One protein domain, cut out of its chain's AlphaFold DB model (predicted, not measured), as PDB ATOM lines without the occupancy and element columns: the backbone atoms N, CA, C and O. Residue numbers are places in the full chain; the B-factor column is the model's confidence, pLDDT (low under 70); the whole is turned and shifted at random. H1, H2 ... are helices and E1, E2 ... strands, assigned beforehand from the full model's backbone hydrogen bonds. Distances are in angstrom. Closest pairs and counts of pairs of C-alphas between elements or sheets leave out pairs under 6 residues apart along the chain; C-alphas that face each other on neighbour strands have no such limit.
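AT A GLANCE: This is residues 6 to 185 of the 214 residues of an uncharacterized protein of Corynebacterium canis (UniProt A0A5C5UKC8). A strongly twisted sheet of five strands has the short helix H1 on one face, and from that face the long helix H2 stands up, with H3 folding back beside it as a helical hairpin and H6 side by side with it. H5 packs on the sheet near E4 and E3, and H4 packs on H5. The sheet with H1, H2 and H5 on one face makes two layers. The printed part has 180 residues, with seven named helices and five named strands in the order E1 E2 H1 E3 E4 H2 H3 E5 H4 H5 H6 H7; the sheet's order is E2 E1 E5 E4 E3, all antiparallel, and the class is mixed. The whole is compact, with a radius of gyration of the C-alphas of 17.5 A and spans of 58, 41 and 23 A.

HOW THE PARTS SIT: In the sheet, E1 (residues 6 to 12) pairs with E2 (18 to 26), N 9 and O 21 being 2.8 A apart, and with E5 (122 to 126), N 8 and O 124 being 2.8 A apart. E5 pairs with E4 (67 to 71), N 125 and O 68 being 2.8 A apart. E4 and E3 (43 to 45) form a hairpin, with N 43 and O 69 at 2.8 A; E1 and E2 form another. H1 (32 to 37) is on the sheet at a height of 8.8 A. H2 (72 to 93), on the same face as H1, stands up from the sheet at 47 degrees. H2, the hub, touches H1 with residues 72 to 79 alone, the closest C-alphas being those of Leu 37 and Gly 75, 4.0 A apart. H3 (98 to 111) touches residues 83 to 91 of H2 at a shallow tilt of 6 degrees, opposite ways, with the C-alphas of Ser 91 and Glu 98 closest at 6.7 A. H6 (156 to 168) touches H2 at a shallow tilt of 17 degrees, the same way, with the C-alphas of Asn 93 and Glu 167 closest at 6.7 A. H7 (177 to 183) is close to H6 but not clearly touching, the C-alphas of Trp 166 and Ala 177 being closest at 7.6 A. H5 (138 to 153) is on the sheet and, with residues 141 to 145, touches H4 (128 to 134), the closest C-alphas being those of Phe 131 and Phe 141, 6.0 A apart. Every O i to N i+4 pair is within hydrogen-bond range in H1, H3, H4, H5, H6 and H7, and 17 of 18 in H2.

IN THESE COORDINATES: E1 begins at C-alpha 6 (-193.210, 46.174, 37.094), and E2, 23.2 A long, bends by 53 degrees at residue 23. H2 is 31.7 A long and ends at C-alpha 93 (-186.620, 19.698, 53.765). H5 measures 22.6 A, H3 20.1 A and H6 18.2 A. H7 ends at C-alpha 183 (-185.615, 36.366, 44.864).

THE WHOLE: The C-alphas of Asp 58 and Lys 92 are farthest apart, at 58.9 A. The printed part has no cut, and its one long link, E3 to E4, is residues 46 to 66. Residues 50 to 65 have pLDDT under 70; the mean of the printed part is 89.6.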
ATOM      1  N   TYR A   6    -191.859  45.825  36.657       94.25
ATOM      2  CA  TYR A   6    -193.210  46.174  37.094       94.25
ATOM      3  C   TYR A   6    -194.221  45.134  36.618       94.25
ATOM      4  O   TYR A   6    -194.101  44.601  35.511       94.25
ATOM      5  N   LEU A   7    -195.236  44.876  37.438       96.19
ATOM      6  CA  LEU A   7    -196.359  44.007  37.110       96.19
ATOM      7  C   LEU A   7    -197.680  44.766  37.250       96.19
ATOM      8  O   LEU A   7    -197.957  45.404  38.272       96.19
ATOM      9  N   TYR A   8    -198.518  44.627  36.229       96.12
ATOM     10  CA  TYR A   8    -199.844  45.218  36.143       96.12
ATOM     11  C   TYR A   8    -200.903  44.177  35.786       96.12
ATOM     12  O   TYR A   8    -200.620  43.143  35.176       96.12
ATOM     13  N   ALA A   9    -202.149  44.501  36.113       96.75
ATOM     14  CA  ALA A   9    -203.338  43.832  35.617       96.75
ATOM     15  C   ALA A   9    -204.052  44.733  34.599       96.75
ATOM     16  O   ALA A   9    -204.211  45.935  34.815       96.75
ATOM     17  N   GLU A  10    -204.511  44.143  33.501       96.25
ATOM     18  CA  GLU A  10    -205.266  44.817  32.449       96.25
ATOM     19  C   GLU A  10    -206.754  44.467  32.538       96.25
ATOM     20  O   GLU A  10    -207.136  43.293  32.501       96.25
ATOM     21  N   ARG A  11    -207.612  45.489  32.601       95.50
ATOM     22  CA  ARG A  11    -209.075  45.360  32.580       95.50
ATOM     23  C   ARG A  11    -209.653  46.091  31.360       95.50
ATOM     24  O   ARG A  11    -209.464  47.302  31.256       95.50
ATOM     25  N   PRO A  12    -210.352  45.409  30.436       94.19
ATOM     26  CA  PRO A  12    -210.983  46.066  29.296       94.19
ATOM     27  C   PRO A  12    -212.142  46.955  29.765       94.19
ATOM     28  O   PRO A  12    -212.861  46.606  30.701       94.19
ATOM     29  N   ARG A  13    -212.334  48.095  29.099       88.88
ATOM     30  CA  ARG A  13    -213.463  49.012  29.294       88.88
ATOM     31  C   ARG A  13    -214.431  48.941  28.110       88.88
ATOM     32  O   ARG A  13    -214.041  48.642  26.983       88.88
ATOM     33  N   GLU A  14    -215.690  49.302  28.348       87.94
ATOM     34  CA  GLU A  14    -216.751  49.321  27.323       87.94
ATOM     35  C   GLU A  14    -216.458  50.273  26.149       87.94
ATOM     36  O   GLU A  14    -216.915  50.046  25.032       87.94
ATOM     37  N   ASN A  15    -215.662  51.323  26.377       84.50
ATOM     38  CA  ASN A  15    -215.231  52.272  25.346       84.50
ATOM     39  C   ASN A  15    -214.082  51.748  24.453       84.50
ATOM     40  O   ASN A  15    -213.550  52.511  23.649       84.50
ATOM     41  N   GLY A  16    -213.676  50.483  24.610       84.44
ATOM     42  CA  GLY A  16    -212.600  49.856  23.843       84.44
ATOM     43  C   GLY A  16    -211.182  50.167  24.334       84.44
ATOM     44  O   GLY A  16    -210.230  49.714  23.704       84.44
ATOM     45  N   THR A  17    -211.011  50.911  25.435       87.25
ATOM     46  CA  THR A  17    -209.690  51.118  26.057       87.25
ATOM     47  C   THR A  17    -209.415  50.096  27.162       87.25
ATOM     48  O   THR A  17    -210.311  49.388  27.621       87.25
ATOM     49  N   THR A  18    -208.165  50.022  27.618       90.12
ATOM     50  CA  THR A  18    -207.750  49.163  28.734       90.12
ATOM     51  C   THR A  18    -207.432  50.021  29.957       90.12
ATOM     52  O   THR A  18    -206.717  51.016  29.860       90.12
ATOM     53  N   ALA A  19    -207.969  49.653  31.118       91.12
ATOM     54  CA  ALA A  19    -207.505  50.133  32.413       91.12
ATOM     55  C   ALA A  19    -206.280  49.319  32.838       91.12
ATOM     56  O   ALA A  19    -206.334  48.087  32.834       91.12
ATOM     57  N   ILE A  20    -205.204  50.005  33.221       91.19
ATOM     58  CA  ILE A  20    -203.999  49.384  33.778       91.19
ATOM     59  C   ILE A  20    -204.016  49.620  35.292       91.19
ATOM     60  O   ILE A  20    -204.273  50.737  35.746       91.19
ATOM     61  N   ILE A  21    -203.795  48.554  36.062       92.69
ATOM     62  CA  ILE A  21    -203.904  48.528  37.526       92.69
ATOM     63  C   ILE A  21    -202.604  47.958  38.094       92.69
ATOM     64  O   ILE A  21    -202.168  46.891  37.663       92.69
ATOM     65  N   SER A  22    -201.999  48.639  39.065       93.19
ATOM     66  CA  SER A  22    -200.786  48.184  39.755       93.19
ATOM     67  C   SER A  22    -200.961  46.826  40.451       93.19
ATOM     68  O   SER A  22    -201.966  46.591  41.133       93.19
ATOM     69  N   VAL A  23    -199.956  45.952  40.336       94.56
ATOM     70  CA  VAL A  23    -199.843  44.706  41.120       94.56
ATOM     71  C   VAL A  23    -198.584  44.720  41.996       94.56
ATOM     72  O   VAL A  23    -198.660  44.388  43.177       94.56
ATOM     73  N   GLY A  24    -197.431  45.111  41.446       93.94
ATOM     74  CA  GLY A  24    -196.187  45.212  42.213       93.94
ATOM     75  C   GLY A  24    -194.995  45.715  41.397       93.94
ATOM     76  O   GLY A  24    -195.037  45.743  40.166       93.94
ATOM     77  N   GLU A  25    -193.933  46.112  42.102       93.00
ATOM     78  CA  GLU A  25    -192.595  46.316  41.540       93.00
ATOM     79  C   GLU A  25    -191.580  45.429  42.266       93.00
ATOM     80  O   GLU A  25    -191.664  45.234  43.479       93.00
ATOM     81  N   PHE A  26    -190.593  44.924  41.528       92.94
ATOM     82  CA  PHE A  26    -189.482  44.154  42.079       92.94
ATOM     83  C   PHE A  26    -188.157  44.799  41.681       92.94
ATOM     84  O   PHE A  26    -187.853  44.901  40.498       92.94
ATOM     85  N   SER A  27    -187.375  45.253  42.662       89.31
ATOM     86  CA  SER A  27    -186.207  46.131  42.476       89.31
ATOM     87  C   SER A  27    -184.855  45.412  42.336       89.31
ATOM     88  O   SER A  27    -183.803  46.047  42.452       89.31
ATOM     89  N   SER A  28    -184.882  44.102  42.074       86.25
ATOM     90  CA  SER A  28    -183.696  43.236  41.989       86.25
ATOM     91  C   SER A  28    -183.689  42.353  40.731       86.25
ATOM     92  O   SER A  28    -183.164  41.241  40.760       86.25
ATOM     93  N   GLY A  29    -184.275  42.830  39.626       91.06
ATOM     94  CA  GLY A  29    -184.394  42.093  38.361       91.06
ATOM     95  C   GLY A  29    -185.810  41.572  38.108       91.06
ATOM     96  O   GLY A  29    -186.785  42.226  38.476       91.06
ATOM     97  N   ILE A  30    -185.934  40.406  37.463       94.00
ATOM     98  CA  ILE A  30    -187.213  39.826  37.014       94.00
ATOM     99  C   ILE A  30    -187.531  38.570  37.849       94.00
ATOM    100  O   ILE A  30    -186.951  37.511  37.591       94.00
ATOM    101  N   PRO A  31    -188.441  38.641  38.837       95.81
ATOM    102  CA  PRO A  31    -188.686  37.535  39.758       95.81
ATOM    103  C   PRO A  31    -189.490  36.402  39.106       95.81
ATOM    104  O   PRO A  31    -190.352  36.642  38.253       95.81
ATOM    105  N   LEU A  32    -189.272  35.163  39.561       96.88
ATOM    106  CA  LEU A  32    -189.972  33.984  39.032       96.88
ATOM    107  C   LEU A  32    -191.499  34.097  39.178       96.88
ATOM    108  O   LEU A  32    -192.224  33.683  38.277       96.88
ATOM    109  N   ALA A  33    -192.007  34.708  40.253       97.56
ATOM    110  CA  ALA A  33    -193.442  34.919  40.431       97.56
ATOM    111  C   ALA A  33    -194.066  35.731  39.285       97.56
ATOM    112  O   ALA A  33    -195.157  35.397  38.829       97.56
ATOM    113  N   TYR A  34    -193.378  36.756  38.768       97.62
ATOM    114  CA  TYR A  34    -193.903  37.570  37.663       97.62
ATOM    115  C   TYR A  34    -193.845  36.792  36.343       97.62
ATOM    116  O   TYR A  34    -194.799  36.826  35.569       97.62
ATOM    117  N   GLN A  35    -192.777  36.017  36.124       97.88
ATOM    118  CA  GLN A  35    -192.660  35.125  34.967       97.88
ATOM    119  C   GLN A  35    -193.775  34.067  34.953       97.88
ATOM    120  O   GLN A  35    -194.394  33.846  33.917       97.88
ATOM    121  N   LEU A  36    -194.097  33.470  36.107       98.06
ATOM    122  CA  LEU A  36    -195.200  32.516  36.265       98.06
ATOM    123  C   LEU A  36    -196.563  33.151  35.973       98.06
ATOM    124  O   LEU A  36    -197.334  32.592  35.191       98.06
ATOM    125  N   LEU A  37    -196.843  34.332  36.532       97.94
ATOM    126  CA  LEU A  37    -198.069  35.082  36.233       97.94
ATOM    127  C   LEU A  37    -198.171  35.458  34.743       97.94
ATOM    128  O   LEU A  37    -199.276  35.512  34.206       97.94
ATOM    129  N   CYS A  38    -197.037  35.641  34.060       98.06
ATOM    130  CA  CYS A  38    -196.968  35.928  32.627       98.06
ATOM    131  C   CYS A  38    -196.760  34.704  31.707       98.06
ATOM    132  O   CYS A  38    -196.620  34.884  30.500       98.06
ATOM    133  N   SER A  39    -196.760  33.472  32.226       97.94
ATOM    134  CA  SER A  39    -196.360  32.270  31.464       97.94
ATOM    135  C   SER A  39    -197.421  31.695  30.522       97.94
ATOM    136  O   SER A  39    -197.085  31.085  29.506       97.94
ATOM    137  N   VAL A  40    -198.713  31.864  30.826       97.75
ATOM    138  CA  VAL A  40    -199.787  31.179  30.087       97.75
ATOM    139  C   VAL A  40    -200.416  32.094  29.039       97.75
ATOM    140  O   VAL A  40    -200.995  33.130  29.367       97.75
ATOM    141  N   ARG A  41    -200.347  31.668  27.770       96.50
ATOM    142  CA  ARG A  41    -200.724  32.471  26.585       96.50
ATOM    143  C   ARG A  41    -199.939  33.787  26.525       96.50
ATOM    144  O   ARG A  41    -200.517  34.844  26.291       96.50
ATOM    145  N   ALA A  42    -198.634  33.694  26.775       97.06
ATOM    146  CA  ALA A  42    -197.719  34.818  26.692       97.06
ATOM    147  C   ALA A  42    -197.648  35.364  25.256       97.06
ATOM    148  O   ALA A  42    -197.385  34.629  24.304       97.06
ATOM    149  N   GLU A  43    -197.813  36.671  25.114       94.81
ATOM    150  CA  GLU A  43    -197.549  37.433  23.899       94.81
ATOM    151  C   GLU A  43    -196.658  38.635  24.232       94.81
ATOM    152  O   GLU A  43    -196.631  39.113  25.372       94.81
ATOM    153  N   ARG A  44    -195.917  39.135  23.241       90.75
ATOM    154  CA  ARG A  44    -195.193  40.398  23.394       90.75
ATOM    155  C   ARG A  44    -196.058  41.565  22.962       90.75
ATOM    156  O   ARG A  44    -196.752  41.491  21.950       90.75
ATOM    157  N   VAL A  45    -195.955  42.657  23.703       89.12
ATOM    158  CA  VAL A  45    -196.662  43.913  23.451       89.12
ATOM    159  C   VAL A  45    -195.717  45.097  23.650       89.12
ATOM    160  O   VAL A  45    -194.724  44.993  24.372       89.12
ATOM    161  N   SER A  46    -196.014  46.236  23.021       85.25
ATOM    162  CA  SER A  46    -195.306  47.496  23.292       85.25
ATOM    163  C   SER A  46    -195.372  47.843  24.781       85.25
ATOM    164  O   SER A  46    -196.388  47.575  25.439       85.25
ATOM    165  N   SER A  47    -194.303  48.445  25.309       85.12
ATOM    166  CA  SER A  47    -194.279  48.925  26.693       85.12
ATOM    167  C   SER A  47    -195.332  50.004  26.902       85.12
ATOM    168  O   SER A  47    -195.467  50.920  26.096       85.12
ATOM    169  N   ALA A  48    -196.060  49.922  28.011       81.12
ATOM    170  CA  ALA A  48    -196.918  51.012  28.447       81.12
ATOM    171  C   ALA A  48    -196.111  52.083  29.204       81.12
ATOM    172  O   ALA A  48    -196.422  53.263  29.090       81.12
ATOM    173  N   ILE A  49    -195.079  51.683  29.962       78.62
ATOM    174  CA  ILE A  49    -194.260  52.593  30.788       78.62
ATOM    175  C   ILE A  49    -193.325  53.424  29.923       78.62
ATOM    176  O   ILE A  49    -193.310  54.650  30.001       78.62
ATOM    177  N   HIS A  50    -192.509  52.728  29.137       69.38
ATOM    178  CA  HIS A  50    -191.501  53.360  28.310       69.38
ATOM    179  C   HIS A  50    -192.201  53.969  27.081       69.38
ATOM    180  O   HIS A  50    -191.724  54.948  26.532       69.38
ATOM    181  N   GLY A  51    -193.390  53.473  26.716       53.22
ATOM    182  CA  GLY A  51    -194.064  53.818  25.472       53.22
ATOM    183  C   GLY A  51    -193.392  53.107  24.303       53.22
ATOM    184  O   GLY A  51    -192.715  52.088  24.479       53.22
ATOM    185  N   ASP A  52    -193.545  53.674  23.113       44.31
ATOM    186  CA  ASP A  52    -192.673  53.367  21.989       44.31
ATOM    187  C   ASP A  52    -191.268  53.882  22.355       44.31
ATOM    188  O   ASP A  52    -190.963  55.028  22.048       44.31
ATOM    189  N   ASN A  53    -190.447  53.058  23.044       43.09
ATOM    190  CA  ASN A  53    -189.098  53.410  23.520       43.09
ATOM    191  C   ASN A  53    -187.956  52.355  23.276       43.09
ATOM    192  O   ASN A  53    -187.382  51.802  24.211       43.09
ATOM    193  N   GLN A  54    -187.526  52.171  22.012       47.81
ATOM    194  CA  GLN A  54    -186.203  51.648  21.530       47.81
ATOM    195  C   GLN A  54    -185.573  52.479  20.338       47.81
ATOM    196  O   GLN A  54    -185.940  52.261  19.190       47.81
ATOM    197  N   LYS A  55    -184.696  53.490  20.548       54.00
ATOM    198  CA  LYS A  55    -184.466  54.614  19.581       54.00
ATOM    199  C   LYS A  55    -183.968  54.228  18.176       54.00
ATOM    200  O   LYS A  55    -182.838  53.776  18.029       54.00
ATOM    201  N   ASP A  56    -184.759  54.579  17.165       52.59
ATOM    202  CA  ASP A  56    -184.365  54.869  15.783       52.59
ATOM    203  C   ASP A  56    -183.382  56.058  15.755       52.59
ATOM    204  O   ASP A  56    -183.602  57.095  16.395       52.59
ATOM    205  N   GLU A  57    -182.266  55.896  15.042       53.16
ATOM    206  CA  GLU A  57    -181.142  56.845  15.070       53.16
ATOM    207  C   GLU A  57    -181.368  58.106  14.211       53.16
ATOM    208  O   GLU A  57    -180.706  59.119  14.446       53.16
ATOM    209  N   ASP A  58    -182.319  58.081  13.268       53.22
ATOM    210  CA  ASP A  58    -182.647  59.211  12.386       53.22
ATOM    211  C   ASP A  58    -183.757  60.118  12.964       53.22
ATOM    212  O   ASP A  58    -183.849  61.298  12.610       53.22
ATOM    213  N   THR A  59    -184.602  59.594  13.863       49.62
ATOM    214  CA  THR A  59    -185.791  60.290  14.401       49.62
ATOM    215  C   THR A  59    -185.816  60.426  15.924       49.62
ATOM    216  O   THR A  59    -186.385  61.389  16.442       49.62
ATOM    217  N   GLY A  60    -185.194  59.505  16.665       49.25
ATOM    218  CA  GLY A  60    -185.207  59.478  18.129       49.25
ATOM    219  C   GLY A  60    -186.519  59.000  18.768       49.25
ATOM    220  O   GLY A  60    -186.580  58.957  20.003       49.25
ATOM    221  N   GLU A  61    -187.520  58.641  17.953       42.53
ATOM    222  CA  GLU A  61    -188.600  57.704  18.300       42.53
ATOM    223  C   GLU A  61    -188.087  56.269  18.194       42.53
ATOM    224  O   GLU A  61    -186.947  56.033  17.832       42.53
ATOM    225  N   PHE A  62    -188.802  55.327  18.784       49.47
ATOM    226  CA  PHE A  62    -188.160  54.485  19.791       49.47
ATOM    227  C   PHE A  62    -189.093  53.210  19.708       49.47
ATOM    228  O   PHE A  62    -190.286  53.325  19.889       49.47
ATOM    229  N   VAL A  63    -188.653  51.999  19.285       51.25
ATOM    230  CA  VAL A  63    -189.534  50.934  18.698       51.25
ATOM    231  C   VAL A  63    -189.264  49.477  19.152       51.25
ATOM    232  O   VAL A  63    -188.247  48.911  18.783       51.25
ATOM    233  N   GLY A  64    -190.216  48.802  19.826       56.03
ATOM    234  CA  GLY A  64    -190.172  47.333  20.028       56.03
ATOM    235  C   GLY A  64    -191.155  46.760  21.078       56.03
ATOM    236  O   GLY A  64    -191.465  47.437  22.061       56.03
ATOM    237  N   PRO A  65    -191.664  45.513  20.931       62.59
ATOM    238  CA  PRO A  65    -192.572  44.903  21.904       62.59
ATOM    239  C   PRO A  65    -191.792  44.245  23.058       62.59
ATOM    240  O   PRO A  65    -191.505  43.047  23.046       62.59
ATOM    241  N   ILE A  66    -191.419  45.063  24.044       79.88
ATOM    242  CA  ILE A  66    -190.531  44.683  25.161       79.88
ATOM    243  C   ILE A  66    -191.277  44.198  26.415       79.88
ATOM    244  O   ILE A  66    -190.663  43.653  27.331       79.88
ATOM    245  N   ALA A  67    -192.593  44.409  26.475       91.31
ATOM    246  CA  ALA A  67    -193.443  43.981  27.577       91.31
ATOM    247  C   ALA A  67    -194.104  42.636  27.257       91.31
ATOM    248  O   ALA A  67    -194.363  42.310  26.096       91.31
ATOM    249  N   ILE A  68    -194.405  41.855  28.295       95.50
ATOM    250  CA  ILE A  68    -195.041  40.540  28.153       95.50
ATOM    251  C   ILE A  68    -196.447  40.595  28.733       95.50
ATOM    252  O   ILE A  68    -196.636  40.953  29.897       95.50
ATOM    253  N   ARG A  69    -197.429  40.206  27.923       96.62
ATOM    254  CA  ARG A  69    -198.844  40.133  28.283       96.62
ATOM    255  C   ARG A  69    -199.305  38.681  28.267       96.62
ATOM    256  O   ARG A  69    -198.863  37.912  27.424       96.62
ATOM    257  N   ALA A  70    -200.159  38.289  29.208       98.25
ATOM    258  CA  ALA A  70    -200.556  36.889  29.389       98.25
ATOM    259  C   ALA A  70    -201.937  36.749  30.038       98.25
ATOM    260  O   ALA A  70    -202.459  37.714  30.591       98.25
ATOM    261  N   SER A  71    -202.511  35.545  30.026       98.38
ATOM    262  CA  SER A  71    -203.821  35.262  30.628       98.38
ATOM    263  C   SER A  71    -203.821  35.478  32.145       98.38
ATOM    264  O   SER A  71    -203.066  34.838  32.878       98.38
ATOM    265  N   PHE A  72    -204.709  36.344  32.639       98.31
ATOM    266  CA  PHE A  72    -204.771  36.697  34.061       98.31
ATOM    267  C   PHE A  72    -205.189  35.523  34.951       98.31
ATOM    268  O   PHE A  72    -204.555  35.238  35.967       98.31
ATOM    269  N   THR A  73    -206.244  34.807  34.559       97.69
ATOM    270  CA  THR A  73    -206.755  33.666  35.331       97.69
ATOM    271  C   THR A  73    -205.772  32.499  35.302       97.69
ATOM    272  O   THR A  73    -205.398  31.991  36.354       97.69
ATOM    273  N   GLU A  74    -205.294  32.107  34.117       98.19
ATOM    274  CA  GLU A  74    -204.380  30.964  33.986       98.19
ATOM    275  C   GLU A  74    -202.994  31.261  34.586       98.19
ATOM    276  O   GLU A  74    -202.375  30.361  35.153       98.19
ATOM    277  N   GLY A  75    -202.532  32.517  34.530       98.06
ATOM    278  CA  GLY A  75    -201.312  32.975  35.196       98.06
ATOM    279  C   GLY A  75    -201.406  32.894  36.721       98.06
ATOM    280  O   GLY A  75    -200.509  32.341  37.361       98.06
ATOM    281  N   ARG A  76    -202.524  33.349  37.321       97.69
ATOM    282  CA  ARG A  76    -202.790  33.161  38.764       97.69
ATOM    283  C   ARG A  76    -202.727  31.683  39.140       97.69
ATOM    284  O   ARG A  76    -202.060  31.329  40.106       97.69
ATOM    285  N   GLU A  77    -203.384  30.813  38.373       98.00
ATOM    286  CA  GLU A  77    -203.343  29.371  38.624       98.00
ATOM    287  C   GLU A  77    -201.935  28.771  38.482       98.00
ATOM    288  O   GLU A  77    -201.578  27.880  39.251       98.00
ATOM    289  N   ALA A  78    -201.126  29.237  37.523       98.00
ATOM    290  CA  ALA A  78    -199.744  28.790  37.358       98.00
ATOM    291  C   ALA A  78    -198.896  29.119  38.596       98.00
ATOM    292  O   ALA A  78    -198.218  28.235  39.124       98.00
ATOM    293  N   LEU A  79    -199.011  30.346  39.122       97.81
ATOM    294  CA  LEU A  79    -198.341  30.726  40.364       97.81
ATOM    295  C   LEU A  79    -198.855  29.917  41.567       97.81
ATOM    296  O   LEU A  79    -198.043  29.433  42.352       97.81
ATOM    297  N   LEU A  80    -200.172  29.711  41.698       97.81
ATOM    298  CA  LEU A  80    -200.739  28.913  42.794       97.81
ATOM    299  C   LEU A  80    -200.231  27.464  42.792       97.81
ATOM    300  O   LEU A  80    -199.832  26.964  43.843       97.81
ATOM    301  N   ARG A  81    -200.175  26.814  41.619       97.94
ATOM    302  CA  ARG A  81    -199.611  25.460  41.469       97.94
ATOM    303  C   ARG A  81    -198.135  25.412  41.873       97.94
ATOM    304  O   ARG A  81    -197.713  24.455  42.521       97.94
ATOM    305  N   PHE A  82    -197.356  26.441  41.531       98.00
ATOM    306  CA  PHE A  82    -195.964  26.547  41.971       98.00
ATOM    307  C   PHE A  82    -195.850  26.729  43.491       98.00
ATOM    308  O   PHE A  82    -195.072  26.014  44.116       98.00
ATOM    309  N   MET A  83    -196.650  27.611  44.099       97.62
ATOM    310  CA  MET A  83    -196.680  27.814  45.556       97.62
ATOM    311  C   MET A  83    -197.027  26.520  46.304       97.62
ATOM    312  O   MET A  83    -196.383  26.183  47.292       97.62
ATOM    313  N   GLU A  84    -198.013  25.761  45.824       97.38
ATOM    314  CA  GLU A  84    -198.413  24.480  46.422       97.38
ATOM    315  C   GLU A  84    -197.281  23.446  46.339       97.38
ATOM    316  O   GLU A  84    -196.872  22.898  47.366       97.38
ATOM    317  N   ARG A  85    -196.672  23.271  45.158       97.44
ATOM    318  CA  ARG A  85    -195.497  22.403  44.982       97.44
ATOM    319  C   ARG A  85    -194.309  22.840  45.848       97.44
ATOM    320  O   ARG A  85    -193.621  21.996  46.415       97.44
ATOM    321  N   PHE A  86    -194.062  24.143  45.957       97.69
ATOM    322  CA  PHE A  86    -192.983  24.692  46.772       97.69
ATOM    323  C   PHE A  86    -193.213  24.419  48.264       97.69
ATOM    324  O   PHE A  86    -192.297  23.969  48.950       97.69
ATOM    325  N   ALA A  87    -194.441  24.605  48.764       96.69
ATOM    326  CA  ALA A  87    -194.801  24.279  50.144       96.69
ATOM    327  C   ALA A  87    -194.588  22.786  50.455       96.69
ATOM    328  O   ALA A  87    -194.005  22.455  51.487       96.69
ATOM    329  N   GLU A  88    -194.982  21.884  49.548       96.75
ATOM    330  CA  GLU A  88    -194.752  20.437  49.687       96.75
ATOM    331  C   GLU A  88    -193.272  20.029  49.689       96.75
ATOM    332  O   GLU A  88    -192.930  18.954  50.184       96.75
ATOM    333  N   VAL A  89    -192.397  20.814  49.063       96.56
ATOM    334  CA  VAL A  89    -190.948  20.568  49.052       96.56
ATOM    335  C   VAL A  89    -190.296  21.201  50.282       96.56
ATOM    336  O   VAL A  89    -189.415  20.589  50.889       96.56
ATOM    337  N   ASN A  90    -190.775  22.363  50.735       97.12
ATOM    338  CA  ASN A  90    -190.303  22.959  51.979       97.12
ATOM    339  C   ASN A  90    -190.709  22.145  53.219       97.12
ATOM    340  O   ASN A  90    -189.871  21.976  54.094       97.12
ATOM    341  N   SER A  91    -191.912  21.569  53.293       95.94
ATOM    342  CA  SER A  91    -192.325  20.745  54.450       95.94
ATOM    343  C   SER A  91    -191.522  19.444  54.611       95.94
ATOM    344  O   SER A  91    -191.469  18.867  55.696       95.94
ATOM    345  N   LYS A  92    -190.854  18.981  53.544       95.25
ATOM    346  CA  LYS A  92    -189.962  17.806  53.569       95.25
ATOM    347  C   LYS A  92    -188.542  18.157  54.016       95.25
ATOM    348  O   LYS A  92    -187.934  17.378  54.743       95.25
ATOM    349  N   ASN A  93    -188.022  19.303  53.570       93.00
ATOM    350  CA  ASN A  93    -186.620  19.698  53.765       93.00
ATOM    351  C   ASN A  93    -186.412  20.720  54.903       93.00
ATOM    352  O   ASN A  93    -185.312  20.837  55.435       93.00
ATOM    353  N   LEU A  94    -187.474  21.432  55.298       93.31
ATOM    354  CA  LEU A  94    -187.551  22.402  56.400       93.31
ATOM    355  C   LEU A  94    -186.466  23.494  56.364       93.31
ATOM    356  O   LEU A  94    -185.953  23.926  57.396       93.31
ATOM    357  N   HIS A  95    -186.127  23.962  55.159       95.12
ATOM    358  CA  HIS A  95    -185.164  25.048  54.954       95.12
ATOM    359  C   HIS A  95    -185.689  26.419  55.399       95.12
ATOM    360  O   HIS A  95    -184.895  27.282  55.772       95.12
ATOM    361  N   LEU A  96    -187.012  26.607  55.395       96.06
ATOM    362  CA  LEU A  96    -187.695  27.735  56.022       96.06
ATOM    363  C   LEU A  96    -188.790  27.243  56.982       96.06
ATOM    364  O   LEU A  96    -189.383  26.190  56.723       96.06
ATOM    365  N   PRO A  97    -189.108  28.005  58.048       97.06
ATOM    366  CA  PRO A  97    -190.263  27.735  58.900       97.06
ATOM    367  C   PRO A  97    -191.568  27.659  58.090       97.06
ATOM    368  O   PRO A  97    -191.792  28.452  57.172       97.06
ATOM    369  N   GLU A  98    -192.431  26.692  58.407       95.81
ATOM    370  CA  GLU A  98    -193.680  26.468  57.662       95.81
ATOM    371  C   GLU A  98    -194.686  27.613  57.844       95.81
ATOM    372  O   GLU A  98    -195.407  27.949  56.907       95.81
ATOM    373  N   ASP A  99    -194.706  28.233  59.025       96.31
ATOM    374  CA  ASP A  99    -195.513  29.410  59.347       96.31
ATOM    375  C   ASP A  99    -195.085  30.634  58.529       96.31
ATOM    376  O   ASP A  99    -195.941  31.289  57.938       96.31
ATOM    377  N   PHE A 100    -193.776  30.875  58.395       95.19
ATOM    378  CA  PHE A 100    -193.232  31.923  57.523       95.19
ATOM    379  C   PHE A 100    -193.670  31.741  56.059       95.19
ATOM    380  O   PHE A 100    -194.218  32.659  55.452       95.19
ATOM    381  N   VAL A 101    -193.489  30.540  55.491       95.81
ATOM    382  CA  VAL A 101    -193.889  30.266  54.095       95.81
ATOM    383  C   VAL A 101    -195.410  30.384  53.923       95.81
ATOM    384  O   VAL A 101    -195.877  30.919  52.917       95.81
ATOM    385  N   ALA A 102    -196.194  29.934  54.907       95.56
ATOM    386  CA  ALA A 102    -197.648  30.062  54.885       95.56
ATOM    387  C   ALA A 102    -198.120  31.525  54.960       95.56
ATOM    388  O   ALA A 102    -199.078  31.875  54.269       95.56
ATOM    389  N   GLU A 103    -197.461  32.383  55.747       95.50
ATOM    390  CA  GLU A 103    -197.778  33.813  55.854       95.50
ATOM    391  C   GLU A 103    -197.493  34.557  54.539       95.50
ATOM    392  O   GLU A 103    -198.384  35.218  54.001       95.50
ATOM    393  N   GLU A 104    -196.309  34.366  53.953       95.12
ATOM    394  CA  GLU A 104    -195.915  34.961  52.665       95.12
ATOM    395  C   GLU A 104    -196.836  34.513  51.511       95.12
ATOM    396  O   GLU A 104    -197.233  35.297  50.635       95.12
ATOM    397  N   PHE A 105    -197.258  33.245  51.532       96.50
ATOM    398  CA  PHE A 105    -198.223  32.709  50.573       96.50
ATOM    399  C   PHE A 105    -199.653  33.196  50.830       96.50
ATOM    400  O   PHE A 105    -200.391  33.420  49.867       96.50
ATOM    401  N   ALA A 106    -200.054  33.419  52.082       95.50
ATOM    402  CA  ALA A 106    -201.339  34.028  52.416       95.50
ATOM    403  C   ALA A 106    -201.391  35.505  51.994       95.50
ATOM    404  O   ALA A 106    -202.386  35.924  51.403       95.50
ATOM    405  N   GLY A 107    -200.316  36.271  52.210       94.31
ATOM    406  CA  GLY A 107    -200.174  37.646  51.719       94.31
ATOM    407  C   GLY A 107    -200.250  37.719  50.193       94.31
ATOM    408  O   GLY A 107    -201.027  38.497  49.642       94.31
ATOM    409  N   THR A 108    -199.540  36.818  49.509       94.94
ATOM    410  CA  THR A 108    -199.587  36.691  48.044       94.94
ATOM    411  C   THR A 108    -200.981  36.324  47.527       94.94
ATOM    412  O   THR A 108    -201.466  36.946  46.582       94.94
ATOM    413  N   ARG A 109    -201.679  35.368  48.163       95.62
ATOM    414  CA  ARG A 109    -203.073  35.034  47.816       95.62
ATOM    415  C   ARG A 109    -204.029  36.193  48.105       95.62
ATOM    416  O   ARG A 109    -204.944  36.403  47.320       95.62
ATOM    417  N   LYS A 110    -203.833  36.948  49.190       94.31
ATOM    418  CA  LYS A 110    -204.661  38.115  49.523       94.31
ATOM    419  C   LYS A 110    -204.565  39.180  48.432       94.31
ATOM    420  O   LYS A 110    -205.598  39.586  47.914       94.31
ATOM    421  N   GLU A 111    -203.352  39.592  48.061       93.12
ATOM    422  CA  GLU A 111    -203.174  40.620  47.031       93.12
ATOM    423  C   GLU A 111    -203.683  40.131  45.671       93.12
ATOM    424  O   GLU A 111    -204.528  40.765  45.037       93.12
ATOM    425  N   LEU A 112    -203.221  38.958  45.228       92.00
ATOM    426  CA  LEU A 112    -203.566  38.428  43.913       92.00
ATOM    427  C   LEU A 112    -205.021  37.970  43.797       92.00
ATOM    428  O   LEU A 112    -205.388  37.498  42.731       92.00
ATOM    429  N   PHE A 113    -205.860  38.100  44.825       93.31
ATOM    430  CA  PHE A 113    -207.306  37.865  44.737       93.31
ATOM    431  C   PHE A 113    -208.141  39.055  45.244       93.31
ATOM    432  O   PHE A 113    -209.348  38.911  45.425       93.31
ATOM    433  N   ASP A 114    -207.529  40.235  45.395       95.12
ATOM    434  CA  ASP A 114    -208.222  41.468  45.773       95.12
ATOM    435  C   ASP A 114    -209.309  41.878  44.755       95.12
ATOM    436  O   ASP A 114    -209.160  41.709  43.535       95.12
ATOM    437  N   GLU A 115    -210.414  42.440  45.258       95.25
ATOM    438  CA  GLU A 115    -211.584  42.839  44.467       95.25
ATOM    439  C   GLU A 115    -211.255  43.916  43.420       95.25
ATOM    440  O   GLU A 115    -211.879  43.943  42.355       95.25
ATOM    441  N   ARG A 116    -210.215  44.739  43.639       93.88
ATOM    442  CA  ARG A 116    -209.750  45.745  42.667       93.88
ATOM    443  C   ARG A 116    -209.422  45.144  41.301       93.88
ATOM    444  O   ARG A 116    -209.524  45.844  40.292       93.88
ATOM    445  N   PHE A 117    -209.090  43.852  41.260       95.44
ATOM    446  CA  PHE A 117    -208.781  43.082  40.057       95.44
ATOM    447  C   PHE A 117    -209.988  42.369  39.417       95.44
ATOM    448  O   PHE A 117    -209.829  41.615  38.454       95.44
ATOM    449  N   SER A 118    -211.205  42.579  39.923       94.81
ATOM    450  CA  SER A 118    -212.421  42.032  39.315       94.81
ATOM    451  C   SER A 118    -212.571  42.504  37.862       94.81
ATOM    452  O   SER A 118    -212.458  43.695  37.567       94.81
ATOM    453  N   GLY A 119    -212.787  41.574  36.930       95.69
ATOM    454  CA  GLY A 119    -212.870  41.863  35.492       95.69
ATOM    455  C   GLY A 119    -211.527  42.085  34.776       95.69
ATOM    456  O   GLY A 119    -211.531  42.403  33.588       95.69
ATOM    457  N   CYS A 120    -210.381  41.915  35.445       97.69
ATOM    458  CA  CYS A 120    -209.088  41.849  34.760       97.69
ATOM    459  C   CYS A 120    -208.996  40.600  33.872       97.69
ATOM    460  O   CYS A 120    -209.479  39.526  34.233       97.69
ATOM    461  N   THR A 121    -208.373  40.746  32.704       97.75
ATOM    462  CA  THR A 121    -208.266  39.686  31.688       97.75
ATOM    463  C   THR A 121    -206.830  39.290  31.388       97.75
ATOM    464  O   THR A 121    -206.595  38.123  31.071       97.75
ATOM    465  N   HIS A 122    -205.871  40.211  31.539       98.44
ATOM    466  CA  HIS A 122    -204.454  39.927  31.310       98.44
ATOM    467  C   HIS A 122    -203.564  40.426  32.453       98.44
ATOM    468  O   HIS A 122    -203.887  41.415  33.113       98.44
ATOM    469  N   PHE A 123    -202.433  39.755  32.667       98.06
ATOM    470  CA  PHE A 123    -201.261  40.370  33.294       98.06
ATOM    471  C   PHE A 123    -200.428  41.085  32.231       98.06
ATOM    472  O   PHE A 123    -200.428  40.677  31.068       98.06
ATOM    473  N   ARG A 124    -199.693  42.116  32.650       96.94
ATOM    474  CA  ARG A 124    -198.667  42.818  31.871       96.94
ATOM    475  C   ARG A 124    -197.419  42.976  32.734       96.94
ATOM    476  O   ARG A 124    -197.491  43.597  33.791       96.94
ATOM    477  N   MET A 125    -196.291  42.455  32.267       96.38
ATOM    478  CA  MET A 125    -194.971  42.629  32.872       96.38
ATOM    479  C   MET A 125    -194.136  43.598  32.032       96.38
ATOM    480  O   MET A 125    -194.030  43.443  30.815       96.38
ATOM    481  N   GLU A 126    -193.530  44.577  32.697       93.75
ATOM    482  CA  GLU A 126    -192.717  45.644  32.107       93.75
ATOM    483  C   GLU A 126    -191.278  45.548  32.658       93.75
ATOM    484  O   GLU A 126    -191.014  46.032  33.763       93.75
ATOM    485  N   PRO A 127    -190.348  44.898  31.930       92.25
ATOM    486  CA  PRO A 127    -188.965  44.663  32.366       92.25
ATOM    487  C   PRO A 127    -187.965  45.755  31.932       92.25
ATOM    488  O   PRO A 127    -186.765  45.588  32.128       92.25
ATOM    489  N   GLY A 128    -188.424  46.848  31.304       87.75
ATOM    490  CA  GLY A 128    -187.560  47.788  30.569       87.75
ATOM    491  C   GLY A 128    -186.371  48.354  31.360       87.75
ATOM    492  O   GLY A 128    -185.253  48.299  30.855       87.75
ATOM    493  N   GLU A 129    -186.562  48.785  32.614       86.81
ATOM    494  CA  GLU A 129    -185.458  49.288  33.460       86.81
ATOM    495  C   GLU A 129    -184.367  48.234  33.727       86.81
ATOM    496  O   GLU A 129    -183.196  48.582  33.877       86.81
ATOM    497  N   VAL A 130    -184.722  46.943  33.777       89.12
ATOM    498  CA  VAL A 130    -183.740  45.852  33.917       89.12
ATOM    499  C   VAL A 130    -182.862  45.787  32.670       89.12
ATOM    500  O   VAL A 130    -181.641  45.693  32.775       89.12
ATOM    501  N   PHE A 131    -183.473  45.875  31.486       87.38
ATOM    502  CA  PHE A 131    -182.767  45.823  30.209       87.38
ATOM    503  C   PHE A 131    -181.891  47.064  29.976       87.38
ATOM    504  O   PHE A 131    -180.739  46.910  29.570       87.38
ATOM    505  N   GLU A 132    -182.361  48.266  30.334       82.38
ATOM    506  CA  GLU A 132    -181.571  49.512  30.294       82.38
ATOM    507  C   GLU A 132    -180.287  49.463  31.149       82.38
ATOM    508  O   GLU A 132    -179.347  50.217  30.896       82.38
ATOM    509  N   LEU A 133    -180.226  48.592  32.164       84.12
ATOM    510  CA  LEU A 133    -179.048  48.418  33.021       84.12
ATOM    511  C   LEU A 133    -178.032  47.385  32.520       84.12
ATOM    512  O   LEU A 133    -176.888  47.423  32.976       84.12
ATOM    513  N   VAL A 134    -178.441  46.438  31.668       83.62
ATOM    514  CA  VAL A 134    -177.619  45.263  31.302       83.62
ATOM    515  C   VAL A 134    -177.296  45.154  29.811       83.62
ATOM    516  O   VAL A 134    -176.489  44.304  29.443       83.62
ATOM    517  N   CYS A 135    -177.905  45.985  28.960       83.50
ATOM    518  CA  CYS A 135    -177.749  45.931  27.506       83.50
ATOM    519  C   CYS A 135    -176.929  47.117  26.981       83.50
ATOM    520  O   CYS A 135    -177.353  48.265  27.122       83.50
ATOM    521  N   ASP A 136    -175.826  46.855  26.275       82.00
ATOM    522  CA  ASP A 136    -175.003  47.892  25.634       82.00
ATOM    523  C   ASP A 136    -175.527  48.230  24.217       82.00
ATOM    524  O   ASP A 136    -174.796  48.239  23.225       82.00
ATOM    525  N   GLY A 137    -176.830  48.526  24.118       77.88
ATOM    526  CA  GLY A 137    -177.495  48.991  22.895       77.88
ATOM    527  C   GLY A 137    -178.652  48.116  22.398       77.88
ATOM    528  O   GLY A 137    -179.078  47.162  23.048       77.88
ATOM    529  N   LEU A 138    -179.179  48.471  21.219       75.44
ATOM    530  CA  LEU A 138    -180.445  47.954  20.679       75.44
ATOM    531  C   LEU A 138    -180.461  46.425  20.506       75.44
ATOM    532  O   LEU A 138    -181.372  45.764  20.991       75.44
ATOM    533  N   ALA A 139    -179.429  45.863  19.870       80.19
ATOM    534  CA  ALA A 139    -179.360  44.431  19.567       80.19
ATOM    535  C   ALA A 139    -179.196  43.550  20.821       80.19
ATOM    536  O   ALA A 139    -179.670  42.413  20.849       80.19
ATOM    537  N   ASP A 140    -178.544  44.066  21.867       82.81
ATOM    538  CA  ASP A 140    -178.498  43.399  23.171       82.81
ATOM    539  C   ASP A 140    -179.879  43.430  23.833       82.81
ATOM    540  O   ASP A 140    -180.347  42.407  24.322       82.81
ATOM    541  N   PHE A 141    -180.566  44.572  23.775       81.81
ATOM    542  CA  PHE A 141    -181.902  44.747  24.340       81.81
ATOM    543  C   PHE A 141    -182.937  43.828  23.669       81.81
ATOM    544  O   PHE A 141    -183.699  43.152  24.360       81.81
ATOM    545  N   GLU A 142    -182.953  43.755  22.333       81.88
ATOM    546  CA  GLU A 142    -183.808  42.813  21.592       81.88
ATOM    547  C   GLU A 142    -183.524  41.360  21.996       81.88
ATOM    548  O   GLU A 142    -184.461  40.598  22.246       81.88
ATOM    549  N   ARG A 143    -182.244  40.987  22.138       87.62
ATOM    550  CA  ARG A 143    -181.845  39.646  22.578       87.62
ATOM    551  C   ARG A 143    -182.295  39.345  24.008       87.62
ATOM    552  O   ARG A 143    -182.757  38.237  24.257       87.62
ATOM    553  N   GLU A 144    -182.189  40.279  24.950       89.75
ATOM    554  CA  GLU A 144    -182.647  40.022  26.322       89.75
ATOM    555  C   GLU A 144    -184.181  39.984  26.431       89.75
ATOM    556  O   GLU A 144    -184.722  39.161  27.174       89.75
ATOM    557  N   ALA A 145    -184.902  40.754  25.608       88.25
ATOM    558  CA  ALA A 145    -186.350  40.605  25.443       88.25
ATOM    559  C   ALA A 145    -186.731  39.248  24.807       88.25
ATOM    560  O   ALA A 145    -187.702  38.616  25.235       88.25
ATOM    561  N   ASP A 146    -185.952  38.759  23.832       90.31
ATOM    562  CA  ASP A 146    -186.078  37.409  23.267       90.31
ATOM    563  C   ASP A 146    -185.845  36.323  24.325       90.31
ATOM    564  O   ASP A 146    -186.678  35.424  24.486       90.31
ATOM    565  N   ASN A 147    -184.742  36.417  25.068       92.50
ATOM    566  CA  ASN A 147    -184.365  35.483  26.127       92.50
ATOM    567  C   ASN A 147    -185.448  35.408  27.207       92.50
ATOM    568  O   ASN A 147    -185.871  34.308  27.569       92.50
ATOM    569  N   LEU A 148    -185.939  36.560  27.677       93.94
ATOM    570  CA  LEU A 148    -187.008  36.623  28.667       93.94
ATOM    571  C   LEU A 148    -188.305  36.006  28.140       93.94
ATOM    572  O   LEU A 148    -188.914  35.194  28.829       93.94
ATOM    573  N   PHE A 149    -188.735  36.361  26.927       94.69
ATOM    574  CA  PHE A 149    -189.970  35.814  26.368       94.69
ATOM    575  C   PHE A 149    -189.894  34.293  26.193       94.69
ATOM    576  O   PHE A 149    -190.864  33.590  26.476       94.69
ATOM    577  N   ASN A 150    -188.737  33.772  25.784       93.94
ATOM    578  CA  ASN A 150    -188.504  32.333  25.709       93.94
ATOM    579  C   ASN A 150    -188.529  31.688  27.106       93.94
ATOM    580  O   ASN A 150    -189.256  30.718  27.292       93.94
ATOM    581  N   SER A 151    -187.825  32.261  28.093       93.75
ATOM    582  CA  SER A 151    -187.818  31.795  29.491       93.75
ATOM    583  C   SER A 151    -189.228  31.747  30.091       93.75
ATOM    584  O   SER A 151    -189.616  30.714  30.630       93.75
ATOM    585  N   VAL A 152    -190.048  32.783  29.886       95.00
ATOM    586  CA  VAL A 152    -191.455  32.827  30.329       95.00
ATOM    587  C   VAL A 152    -192.306  31.724  29.682       95.00
ATOM    588  O   VAL A 152    -193.125  31.106  30.360       95.00
ATOM    589  N   ASN A 153    -192.088  31.415  28.398       92.56
ATOM    590  CA  ASN A 153    -192.761  30.302  27.711       92.56
ATOM    591  C   ASN A 153    -192.203  28.912  28.086       92.56
ATOM    592  O   ASN A 153    -192.835  27.900  27.782       92.56
ATOM    593  N   THR A 154    -191.044  28.837  28.746       92.56
ATOM    594  CA  THR A 154    -190.418  27.590  29.221       92.56
ATOM    595  C   THR A 154    -190.190  27.585  30.737       92.56
ATOM    596  O   THR A 154    -189.273  26.917  31.219       92.56
ATOM    597  N   VAL A 155    -191.017  28.322  31.489       95.44
ATOM    598  CA  VAL A 155    -190.818  28.610  32.923       95.44
ATOM    599  C   VAL A 155    -190.749  27.350  33.797       95.44
ATOM    600  O   VAL A 155    -190.106  27.358  34.844       95.44
ATOM    601  N   ASP A 156    -191.323  26.233  33.337       93.81
ATOM    602  CA  ASP A 156    -191.186  24.912  33.963       93.81
ATOM    603  C   ASP A 156    -189.716  24.527  34.202       93.81
ATOM    604  O   ASP A 156    -189.388  23.951  35.236       93.81
ATOM    605  N   GLY A 157    -188.800  24.886  33.293       93.44
ATOM    606  CA  GLY A 157    -187.368  24.627  33.463       93.44
ATOM    607  C   GLY A 157    -186.760  25.366  34.659       93.44
ATOM    608  O   GLY A 157    -185.893  24.821  35.347       93.44
ATOM    609  N   ASP A 158    -187.247  26.573  34.946       94.31
ATOM    610  CA  ASP A 158    -186.807  27.387  36.077       94.31
ATOM    611  C   ASP A 158    -187.534  27.010  37.377       94.31
ATOM    612  O   ASP A 158    -186.899  26.994  38.434       94.31
ATOM    613  N   ILE A 159    -188.793  26.551  37.304       96.25
ATOM    614  CA  ILE A 159    -189.458  25.843  38.412       96.25
ATOM    615  C   ILE A 159    -188.629  24.621  38.830       96.25
ATOM    616  O   ILE A 159    -188.283  24.488  40.003       96.25
ATOM    617  N   GLU A 160    -188.276  23.732  37.891       96.69
ATOM    618  CA  GLU A 160    -187.475  22.537  38.192       96.69
ATOM    619  C   GLU A 160    -186.103  22.891  38.776       96.69
ATOM    620  O   GLU A 160    -185.585  22.154  39.617       96.69
ATOM    621  N   ARG A 161    -185.506  24.011  38.353       94.56
ATOM    622  CA  ARG A 161    -184.240  24.511  38.899       94.56
ATOM    623  C   ARG A 161    -184.398  24.917  40.365       94.56
ATOM    624  O   ARG A 161    -183.655  24.416  41.202       94.56
ATOM    625  N   VAL A 162    -185.390  25.754  40.679       96.25
ATOM    626  CA  VAL A 162    -185.668  26.207  42.055       96.25
ATOM    627  C   VAL A 162    -186.013  25.031  42.964       96.25
ATOM    628  O   VAL A 162    -185.470  24.940  44.062       96.25
ATOM    629  N   ILE A 163    -186.855  24.099  42.506       97.19
ATOM    630  CA  ILE A 163    -187.227  22.916  43.289       97.19
ATOM    631  C   ILE A 163    -186.005  22.033  43.571       97.19
ATOM    632  O   ILE A 163    -185.802  21.664  44.722       97.19
ATOM    633  N   LYS A 164    -185.134  21.773  42.587       96.19
ATOM    634  CA  LYS A 164    -183.901  20.991  42.811       96.19
ATOM    635  C   LYS A 164    -182.934  21.667  43.775       96.19
ATOM    636  O   LYS A 164    -182.384  20.987  44.634       96.19
ATOM    637  N   THR A 165    -182.754  22.984  43.672       96.19
ATOM    638  CA  THR A 165    -181.970  23.766  44.644       96.19
ATOM    639  C   THR A 165    -182.567  23.670  46.055       96.19
ATOM    640  O   THR A 165    -181.827  23.556  47.030       96.19
ATOM    641  N   TRP A 166    -183.898  23.652  46.175       96.50
ATOM    642  CA  TRP A 166    -184.596  23.479  47.455       96.50
ATOM    643  C   TRP A 166    -184.591  22.036  47.986       96.50
ATOM    644  O   TRP A 166    -184.800  21.826  49.174       96.50
ATOM    645  N   GLU A 167    -184.379  21.038  47.130       96.12
ATOM    646  CA  GLU A 167    -184.225  19.631  47.526       96.12
ATOM    647  C   GLU A 167    -182.775  19.277  47.887       96.12
ATOM    648  O   GLU A 167    -182.553  18.401  48.721       96.12
ATOM    649  N   SER A 168    -181.780  19.938  47.282       95.50
ATOM    650  CA  SER A 168    -180.362  19.728  47.608       95.50
ATOM    651  C   SER A 168    -179.886  20.551  48.807       95.50
ATOM    652  O   SER A 168    -178.928  20.158  49.474       95.50
ATOM    653  N   GLY A 169    -180.516  21.701  49.070       94.06
ATOM    654  CA  GLY A 169    -180.025  22.698  50.025       94.06
ATOM    655  C   GLY A 169    -178.775  23.453  49.542       94.06
ATOM    656  O   GLY A 169    -178.154  24.181  50.317       94.06
ATOM    657  N   GLU A 170    -178.385  23.290  48.273       95.19
ATOM    658  CA  GLU A 170    -177.226  23.952  47.661       95.19
ATOM    659  C   GLU A 170    -177.644  25.310  47.079       95.19
ATOM    660  O   GLU A 170    -177.844  25.459  45.876       95.19
ATOM    661  N   PHE A 171    -177.808  26.307  47.950       93.69
ATOM    662  CA  PHE A 171    -178.411  27.599  47.593       93.69
ATOM    663  C   PHE A 171    -177.555  28.535  46.724       93.69
ATOM    664  O   PHE A 171    -178.063  29.575  46.320       93.69
ATOM    665  N   GLU A 172    -176.304  28.206  46.392       89.38
ATOM    666  CA  GLU A 172    -175.443  29.053  45.545       89.38
ATOM    667  C   GLU A 172    -176.130  29.415  44.203       89.38
ATOM    668  O   GLU A 172    -176.688  28.535  43.541       89.38
ATOM    669  N   PRO A 173    -176.109  30.691  43.758       88.62
ATOM    670  CA  PRO A 173    -175.313  31.819  44.265       88.62
ATOM    671  C   PRO A 173    -175.960  32.622  45.416       88.62
ATOM    672  O   PRO A 173    -175.466  33.690  45.785       88.62
ATOM    673  N   TYR A 174    -177.091  32.167  45.960       91.75
ATOM    674  CA  TYR A 174    -177.760  32.792  47.101       91.75
ATOM    675  C   TYR A 174    -177.084  32.394  48.416       91.75
ATOM    676  O   TYR A 174    -176.607  31.273  48.580       91.75
ATOM    677  N   ARG A 175    -177.073  33.302  49.399       91.88
ATOM    678  CA  ARG A 175    -176.399  33.061  50.690       91.88
ATOM    679  C   ARG A 175    -177.205  32.167  51.629       91.88
ATOM    680  O   ARG A 175    -176.670  31.692  52.629       91.88
ATOM    681  N   SER A 176    -178.500  32.004  51.363       95.12
ATOM    682  CA  SER A 176    -179.429  31.258  52.205       95.12
ATOM    683  C   SER A 176    -180.679  30.833  51.427       95.12
ATOM    684  O   SER A 176    -180.979  31.368  50.358       95.12
ATOM    685  N   ALA A 177    -181.457  29.920  52.015       95.25
ATOM    686  CA  ALA A 177    -182.804  29.591  51.551       95.25
ATOM    687  C   ALA A 177    -183.727  30.823  51.521       95.25
ATOM    688  O   ALA A 177    -184.548  30.968  50.620       95.25
ATOM    689  N   GLN A 178    -183.573  31.736  52.486       95.25
ATOM    690  CA  GLN A 178    -184.374  32.955  52.591       95.25
ATOM    691  C   GLN A 178    -184.031  33.961  51.478       95.25
ATOM    692  O   GLN A 178    -184.935  34.552  50.893       95.25
ATOM    693  N   ASP A 179    -182.747  34.100  51.132       94.25
ATOM    694  CA  ASP A 179    -182.273  34.922  50.009       94.25
ATOM    695  C   ASP A 179    -182.873  34.425  48.681       94.25
ATOM    696  O   ASP A 179    -183.374  35.228  47.893       94.25
ATOM    697  N   LEU A 180    -182.859  33.102  48.453       95.69
ATOM    698  CA  LEU A 180    -183.511  32.487  47.295       95.69
ATOM    699  C   LEU A 180    -185.027  32.717  47.330       95.69
ATOM    700  O   LEU A 180    -185.590  33.143  46.332       95.69
ATOM    701  N   PHE A 181    -185.697  32.481  48.462       95.81
ATOM    702  CA  PHE A 181    -187.150  32.656  48.574       95.81
ATOM    703  C   PHE A 181    -187.597  34.080  48.221       95.81
ATOM    704  O   PHE A 181    -188.525  34.251  47.429       95.81
ATOM    705  N   TYR A 182    -186.911  35.103  48.739       93.38
ATOM    706  CA  TYR A 182    -187.212  36.492  48.389       93.38
ATOM    707  C   TYR A 182    -186.887  36.820  46.923       93.38
ATOM    708  O   TYR A 182    -187.590  37.635  46.324       93.38
ATOM    709  N   SER A 183    -185.891  36.173  46.298       94.06
ATOM    710  CA  SER A 183    -185.615  36.366  44.864       94.06
ATOM    711  C   SER A 183    -186.728  35.840  43.948       94.06
ATOM    712  O   SER A 183    -186.860  36.301  42.812       94.06
ATOM    713  N   LEU A 184    -187.586  34.940  44.446       95.56
ATOM    714  CA  LEU A 184    -188.763  34.467  43.714       95.56
ATOM    715  C   LEU A 184    -189.845  35.551  43.565       95.56
ATOM    716  O   LEU A 184    -190.728  35.380  42.728       95.56
ATOM    717  N   GLY A 185    -189.782  36.655  44.324       93.25
ATOM    718  CA  GLY A 185    -190.754  37.758  44.275       93.25
ATOM    719  C   GLY A 185    -192.075  37.483  44.996       93.25
ATOM    720  O   GLY A 185    -193.099  38.079  44.665       93.25
TER     721      GLY A 185